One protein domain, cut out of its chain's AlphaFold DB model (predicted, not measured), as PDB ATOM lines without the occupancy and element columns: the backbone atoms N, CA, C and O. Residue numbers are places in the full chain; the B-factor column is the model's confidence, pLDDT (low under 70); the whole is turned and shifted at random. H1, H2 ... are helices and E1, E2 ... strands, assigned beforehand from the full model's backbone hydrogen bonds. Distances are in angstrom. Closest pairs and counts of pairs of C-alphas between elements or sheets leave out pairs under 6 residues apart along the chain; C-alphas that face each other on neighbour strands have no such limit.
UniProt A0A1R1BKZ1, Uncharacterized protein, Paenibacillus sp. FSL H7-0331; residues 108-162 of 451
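What this domain is: This is residues 108 to 162 of the 451 residues of an uncharacterized protein of Paenibacillus sp. FSL H7-0331 (UniProt A0A1R1BKZ1). There is little regular structure here: two short helices, H1 and H2, set about at right angles, with the short strand E1 between them in the chain, and a long loop, residues 108 to 134, whose residues 118 to 124 stick out. The printed part has 55 residues, named elements in the order H1, E1, H2, mostly helix, though these hold only 17 residues. It is compact, with a radius of gyration of the C-alphas of 10.7 A and spans of 32 by 23 by 21 A.

How they stand to each other: Start at H2, residues 150 to 157. H1, residues 135 to 140, only just touches it, with 3 pairs of C-alphas within 8 A; the closest are those of Val 135 and Ala 157, 6.4 A apart. Their lines stand about perpendicular, at 84 degrees. E1, residues 145 to 147, pairs with no named strand; its closest C-alpha to H2 is that of Phe 147, 5.9 A from that of Met 153. H1 and E1 are only just apart, at 8.0 A. In both helices every O i to N i+4 pair is within hydrogen-bond range.

Where its parts are: Find C-alpha 150 at (158.351, 119.418, 126.278); from there H2 runs 10.5 A to C-alpha 157. H1 begins at (158.763, 109.356, 129.621) and spans 8.7 A; E1 spans 6.9 A.

The domain as a whole: The C-alphas of Thr 121 and Glu 162 are the two farthest apart, 32.0 A. The printed part has no cut, and the links H1 to E1 and E1 to H2 are tight. Look at residues 115 to 126 for pLDDT under 70; the mean of the printed part is 82.3.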
ATOM      1  N   TYR A 108     151.220 116.276 131.820       89.56
ATOM      2  CA  TYR A 108     150.686 117.549 131.343       89.56
ATOM      3  C   TYR A 108     151.763 118.442 130.745       89.56
ATOM      4  O   TYR A 108     152.851 118.573 131.302       89.56
ATOM      5  N   ILE A 109     151.423 119.123 129.647       90.25
ATOM      6  CA  ILE A 109     152.229 120.210 129.084       90.25
ATOM      7  C   ILE A 109     151.316 121.411 128.821       90.25
ATOM      8  O   ILE A 109     150.402 121.314 128.001       90.25
ATOM      9  N   LYS A 110     151.549 122.537 129.513       88.69
ATOM     10  CA  LYS A 110     150.714 123.761 129.435       88.69
ATOM     11  C   LYS A 110     149.205 123.463 129.536       88.69
ATOM     12  O   LYS A 110     148.430 123.776 128.633       88.69
ATOM     13  N   ASN A 111     148.820 122.782 130.614       83.50
ATOM     14  CA  ASN A 111     147.454 122.376 130.977       83.50
ATOM     15  C   ASN A 111     146.774 121.407 129.986       83.50
ATOM     16  O   ASN A 111     145.616 121.040 130.171       83.50
ATOM     17  N   ARG A 112     147.486 120.924 128.958       84.56
ATOM     18  CA  ARG A 112     146.987 119.917 128.012       84.56
ATOM     19  C   ARG A 112     147.561 118.546 128.353       84.56
ATOM     20  O   ARG A 112     148.758 118.423 128.610       84.56
ATOM     21  N   VAL A 113     146.711 117.518 128.314       83.38
ATOM     22  CA  VAL A 113     147.134 116.117 128.453       83.38
ATOM     23  C   VAL A 113     148.099 115.775 127.320       83.38
ATOM     24  O   VAL A 113     147.773 115.940 126.142       83.38
ATOM     25  N   PHE A 114     149.278 115.272 127.668       79.75
ATOM     26  CA  PHE A 114     150.245 114.774 126.706       79.75
ATOM     27  C   PHE A 114     149.858 113.355 126.271       79.75
ATOM     28  O   PHE A 114     150.307 112.365 126.843       79.75
ATOM     29  N   SER A 115     149.023 113.247 125.235       69.44
ATOM     30  CA  SER A 115     148.548 111.983 124.643       69.44
ATOM     31  C   SER A 115     149.612 111.233 123.813       69.44
ATOM     32  O   SER A 115     149.308 110.595 122.805       69.44
ATOM     33  N   GLY A 116     150.872 111.302 124.253       62.44
ATOM     34  CA  GLY A 116     152.023 110.626 123.665       62.44
ATOM     35  C   GLY A 116     152.558 111.238 122.365       62.44
ATOM     36  O   GLY A 116     151.984 112.135 121.741       62.44
ATOM     37  N   PHE A 117     153.699 110.709 121.918       59.69
ATOM     38  CA  PHE A 117     154.250 110.992 120.594       59.69
ATOM     39  C   PHE A 117     153.476 110.192 119.535       59.69
ATOM     40  O   PHE A 117     153.871 109.089 119.171       59.69
ATOM     41  N   ARG A 118     152.353 110.758 119.063       50.41
ATOM     42  CA  ARG A 118     151.453 110.206 118.027       50.41
ATOM     43  C   ARG A 118     152.236 109.465 116.928       50.41
ATOM     44  O   ARG A 118     152.974 110.118 116.196       50.41
ATOM     45  N   ASN A 119     152.050 108.142 116.839       45.50
ATOM     46  CA  ASN A 119     152.874 107.139 116.132       45.50
ATOM     47  C   ASN A 119     153.432 107.543 114.749       45.50
ATOM     48  O   ASN A 119     152.973 107.067 113.711       45.50
ATOM     49  N   LYS A 120     154.483 108.368 114.731       47.12
ATOM     50  CA  LYS A 120     155.278 108.691 113.545       47.12
ATOM     51  C   LYS A 120     156.663 108.060 113.685       47.12
ATOM     52  O   LYS A 120     157.514 108.564 114.406       47.12
ATOM     53  N   THR A 121     156.841 106.930 112.999       45.53
ATOM     54  CA  THR A 121     158.141 106.415 112.522       45.53
ATOM     55  C   THR A 121     159.312 106.446 113.519       45.53
ATOM     56  O   THR A 121     160.302 107.131 113.292       45.53
ATOM     57  N   LYS A 122     159.245 105.619 114.573       49.06
ATOM     58  CA  LYS A 122     160.403 105.101 115.346       49.06
ATOM     59  C   LYS A 122     161.353 106.105 116.045       49.06
ATOM     60  O   LYS A 122     162.287 105.653 116.703       49.06
ATOM     61  N   THR A 123     161.138 107.421 115.984       49.81
ATOM     62  CA  THR A 123     162.043 108.435 116.571       49.81
ATOM     63  C   THR A 123     161.904 108.568 118.097       49.81
ATOM     64  O   THR A 123     161.261 109.498 118.582       49.81
ATOM     65  N   SER A 124     162.485 107.603 118.823       58.69
ATOM     66  CA  SER A 124     163.237 107.688 120.103       58.69
ATOM     67  C   SER A 124     162.774 108.553 121.299       58.69
ATOM     68  O   SER A 124     163.428 108.530 122.339       58.69
ATOM     69  N   HIS A 125     161.674 109.304 121.247       62.69
ATOM     70  CA  HIS A 125     161.309 110.232 122.328       62.69
ATOM     71  C   HIS A 125     160.500 109.608 123.479       62.69
ATOM     72  O   HIS A 125     160.391 110.216 124.541       62.69
ATOM     73  N   GLY A 126     159.973 108.390 123.311       66.25
ATOM     74  CA  GLY A 126     159.408 107.607 124.423       66.25
ATOM     75  C   GLY A 126     160.480 107.031 125.360       66.25
ATOM     76  O   GLY A 126     160.225 106.836 126.543       66.25
ATOM     77  N   SER A 127     161.696 106.819 124.847       80.00
ATOM     78  CA  SER A 127     162.866 106.314 125.578       80.00
ATOM     79  C   SER A 127     163.744 107.429 126.170       80.00
ATOM     80  O   SER A 127     164.924 107.212 126.415       80.00
ATOM     81  N   VAL A 128     163.202 108.634 126.379       86.56
ATOM     82  CA  VAL A 128     163.914 109.706 127.096       86.56
ATOM     83  C   VAL A 128     163.786 109.471 128.600       86.56
ATOM     84  O   VAL A 128     162.673 109.325 129.106       86.56
ATOM     85  N   GLY A 129     164.920 109.472 129.301       88.56
ATOM     86  CA  GLY A 129     165.003 109.203 130.737       88.56
ATOM     87  C   GLY A 129     164.936 107.719 131.096       88.56
ATOM     88  O   GLY A 129     164.594 106.869 130.273       88.56
ATOM     89  N   GLU A 130     165.231 107.421 132.358       89.81
ATOM     90  CA  GLU A 130     165.423 106.064 132.884       89.81
ATOM     91  C   GLU A 130     164.551 105.800 134.121       89.81
ATOM     92  O   GLU A 130     164.137 106.731 134.820       89.81
ATOM     93  N   GLY A 131     164.279 104.522 134.412       90.06
ATOM     94  CA  GLY A 131     163.513 104.105 135.594       90.06
ATOM     95  C   GLY A 131     162.156 104.812 135.708       90.06
ATOM     96  O   GLY A 131     161.449 104.980 134.715       90.06
ATOM     97  N   GLU A 132     161.799 105.271 136.910       87.75
ATOM     98  CA  GLU A 132     160.567 106.043 137.164       87.75
ATOM     99  C   GLU A 132     160.495 107.391 136.419       87.75
ATOM    100  O   GLU A 132     159.409 107.953 136.271       87.75
ATOM    101  N   ARG A 133     161.634 107.942 135.969       90.00
ATOM    102  CA  ARG A 133     161.689 109.219 135.238       90.00
ATOM    103  C   ARG A 133     161.660 109.038 133.711       90.00
ATOM    104  O   ARG A 133     161.590 110.030 132.992       90.00
ATOM    105  N   ASN A 134     161.647 107.808 133.191       91.25
ATOM    106  CA  ASN A 134     161.448 107.557 131.760       91.25
ATOM    107  C   ASN A 134     160.070 108.062 131.282       91.25
ATOM    108  O   ASN A 134     159.054 107.794 131.921       91.25
ATOM    109  N   VAL A 135     160.008 108.745 130.132       88.62
ATOM    110  CA  VAL A 135     158.763 109.356 129.621       88.62
ATOM    111  C   VAL A 135     157.655 108.328 129.352       88.62
ATOM    112  O   VAL A 135     156.496 108.617 129.643       88.62
ATOM    113  N   SER A 136     157.970 107.129 128.852       86.75
ATOM    114  CA  SER A 136     156.976 106.057 128.703       86.75
ATOM    115  C   SER A 136     156.445 105.590 130.059       86.75
ATOM    116  O   SER A 136     155.233 105.452 130.223       86.75
ATOM    117  N   ASN A 137     157.328 105.422 131.046       88.94
ATOM    118  CA  ASN A 137     156.940 105.008 132.393       88.94
ATOM    119  C   ASN A 137     156.053 106.068 133.070       88.94
ATOM    120  O   ASN A 137     154.978 105.717 133.554       88.94
ATOM    121  N   MET A 138     156.414 107.355 132.976       89.50
ATOM    122  CA  MET A 138     155.630 108.492 133.494       89.50
ATOM    123  C   MET A 138     154.247 108.677 132.846       89.50
ATOM    124  O   MET A 138     153.382 109.332 133.421       89.50
ATOM    125  N   MET A 139     154.025 108.158 131.632       85.31
ATOM    126  CA  MET A 139     152.692 108.106 131.007       85.31
ATOM    127  C   MET A 139     151.894 106.861 131.432       85.31
ATOM    128  O   MET A 139     150.689 106.789 131.195       85.31
ATOM    129  N   SER A 140     152.563 105.863 132.016       84.44
ATOM    130  CA  SER A 140     152.006 104.542 132.319       84.44
ATOM    131  C   SER A 140     151.732 104.298 133.804       84.44
ATOM    132  O   SER A 140     151.033 103.336 134.120       84.44
ATOM    133  N   ASP A 141     152.237 105.143 134.702       85.88
ATOM    134  CA  ASP A 141     152.065 105.042 136.152       85.88
ATOM    135  C   ASP A 141     150.990 106.010 136.694       85.88
ATOM    136  O   ASP A 141     150.270 106.667 135.941       85.88
ATOM    137  N   PHE A 142     150.787 106.015 138.013       85.06
ATOM    138  CA  PHE A 142     149.692 106.745 138.664       85.06
ATOM    139  C   PHE A 142     149.917 108.264 138.867       85.06
ATOM    140  O   PHE A 142     148.934 109.002 138.765       85.06
ATOM    141  N   PRO A 143     151.137 108.771 139.157       89.06
ATOM    142  CA  PRO A 143     151.364 110.199 139.398       89.06
ATOM    143  C   PRO A 143     150.987 111.124 138.231       89.06
ATOM    144  O   PRO A 143     151.523 111.016 137.125       89.06
ATOM    145  N   SER A 144     150.145 112.124 138.507       88.25
ATOM    146  CA  SER A 144     150.000 113.284 137.616       88.25
ATOM    147  C   SER A 144     151.256 114.158 137.694       88.25
ATOM    148  O   SER A 144     151.795 114.378 138.778       88.25
ATOM    149  N   ARG A 145     151.747 114.639 136.546       90.62
ATOM    150  CA  ARG A 145     152.983 115.443 136.454       90.62
ATOM    151  C   ARG A 145     152.782 116.630 135.527       90.62
ATOM    152  O   ARG A 145     152.239 116.450 134.437       90.62
ATOM    153  N   TYR A 146     153.240 117.818 135.924       91.31
ATOM    154  CA  TYR A 146     152.989 119.061 135.193       91.31
ATOM    155  C   TYR A 146     154.263 119.761 134.691       91.31
ATOM    156  O   TYR A 146     155.101 120.218 135.473       91.31
ATOM    157  N   PHE A 147     154.350 119.946 133.372       93.50
ATOM    158  CA  PHE A 147     155.461 120.627 132.714       93.50
ATOM    159  C   PHE A 147     155.017 121.886 131.952       93.50
ATOM    160  O   PHE A 147     153.977 121.933 131.289       93.50
ATOM    161  N   ASN A 148     155.856 122.919 131.980       93.94
ATOM    162  CA  ASN A 148     155.680 124.154 131.214       93.94
ATOM    163  C   ASN A 148     156.053 123.984 129.729       93.94
ATOM    164  O   ASN A 148     155.617 124.767 128.881       93.94
ATOM    165  N   SER A 149     156.857 122.974 129.387       94.00
ATOM    166  CA  SER A 149     157.268 122.668 128.013       94.00
ATOM    167  C   SER A 149     157.615 121.184 127.838       94.00
ATOM    168  O   SER A 149     157.764 120.441 128.808       94.00
ATOM    169  N   LYS A 150     157.786 120.746 126.582       92.38
ATOM    170  CA  LYS A 150     158.351 119.418 126.278       92.38
ATOM    171  C   LYS A 150     159.793 119.289 126.756       92.38
ATOM    172  O   LYS A 150     160.231 118.182 127.045       92.38
ATOM    173  N   ASP A 151     160.527 120.390 126.813       94.75
ATOM    174  CA  ASP A 151     161.952 120.380 127.118       94.75
ATOM    175  C   ASP A 151     162.200 120.346 128.627       94.75
ATOM    176  O   ASP A 151     163.082 119.622 129.064       94.75
ATOM    177  N   GLU A 152     161.327 120.954 129.436       94.69
ATOM    178  CA  GLU A 152     161.302 120.740 130.890       94.69
ATOM    179  C   GLU A 152     160.951 119.280 131.242       94.69
ATOM    180  O   GLU A 152     161.570 118.687 132.122       94.69
ATOM    181  N   MET A 153     160.026 118.656 130.498       94.56
ATOM    182  CA  MET A 153     159.735 117.220 130.626       94.56
ATOM    183  C   MET A 153     160.960 116.353 130.285       94.56
ATOM    184  O   MET A 153     161.244 115.396 131.005       94.56
ATOM    185  N   LYS A 154     161.712 116.686 129.221       92.75
ATOM    186  CA  LYS A 154     162.982 116.010 128.885       92.75
ATOM    187  C   LYS A 154     164.036 116.215 129.976       92.75
ATOM    188  O   LYS A 154     164.703 115.253 130.334       92.75
ATOM    189  N   GLN A 155     164.176 117.433 130.503       95.00
ATOM    190  CA  GLN A 155     165.127 117.750 131.572       95.00
ATOM    191  C   GLN A 155     164.808 116.956 132.841       95.00
ATOM    192  O   GLN A 155     165.703 116.348 133.416       95.00
ATOM    193  N   TYR A 156     163.537 116.881 133.249       94.62
ATOM    194  CA  TYR A 156     163.130 116.050 134.386       94.62
ATOM    195  C   TYR A 156     163.452 114.574 134.147       94.62
ATOM    196  O   TYR A 156     164.083 113.937 134.996       94.62
ATOM    197  N   ALA A 157     163.082 114.058 132.972       93.12
ATOM    198  CA  ALA A 157     163.332 112.679 132.577       93.12
ATOM    199  C   ALA A 157     164.831 112.322 132.567       93.12
ATOM    200  O   ALA A 157     165.221 111.263 133.056       93.12
ATOM    201  N   GLY A 158     165.674 113.232 132.069       93.44
ATOM    202  CA  GLY A 158     167.135 113.130 132.055       93.44
ATOM    203  C   GLY A 158     167.839 113.615 133.328       93.44
ATOM    204  O   GLY A 158     169.046 113.808 133.288       93.44
ATOM    205  N   LYS A 159     167.112 113.847 134.435       91.94
ATOM    206  CA  LYS A 159     167.637 114.360 135.723       91.94
ATOM    207  C   LYS A 159     168.381 115.713 135.645       91.94
ATOM    208  O   LYS A 159     169.024 116.106 136.609       91.94
ATOM    209  N   SER A 160     168.254 116.466 134.552       93.56
ATOM    210  CA  SER A 160     168.936 117.748 134.313       93.56
ATOM    211  C   SER A 160     168.077 118.977 134.672       93.56
ATOM    212  O   SER A 160     168.208 120.040 134.060       93.56
ATOM    213  N   THR A 161     167.140 118.830 135.609       94.00
ATOM    214  CA  THR A 161     166.436 119.945 136.256       94.00
ATOM    215  C   THR A 161     166.240 119.632 137.728       94.00
ATOM    216  O   THR A 161     165.903 118.513 138.104       94.00
ATOM    217  N   GLU A 162     166.437 120.669 138.525       94.75
ATOM    218  CA  GLU A 162     166.463 120.670 139.986       94.75
ATOM    219  C   GLU A 162     165.216 121.357 140.584       94.75
ATOM    220  O   GLU A 162     165.130 121.576 141.786       94.75
TER     221      GLU A 162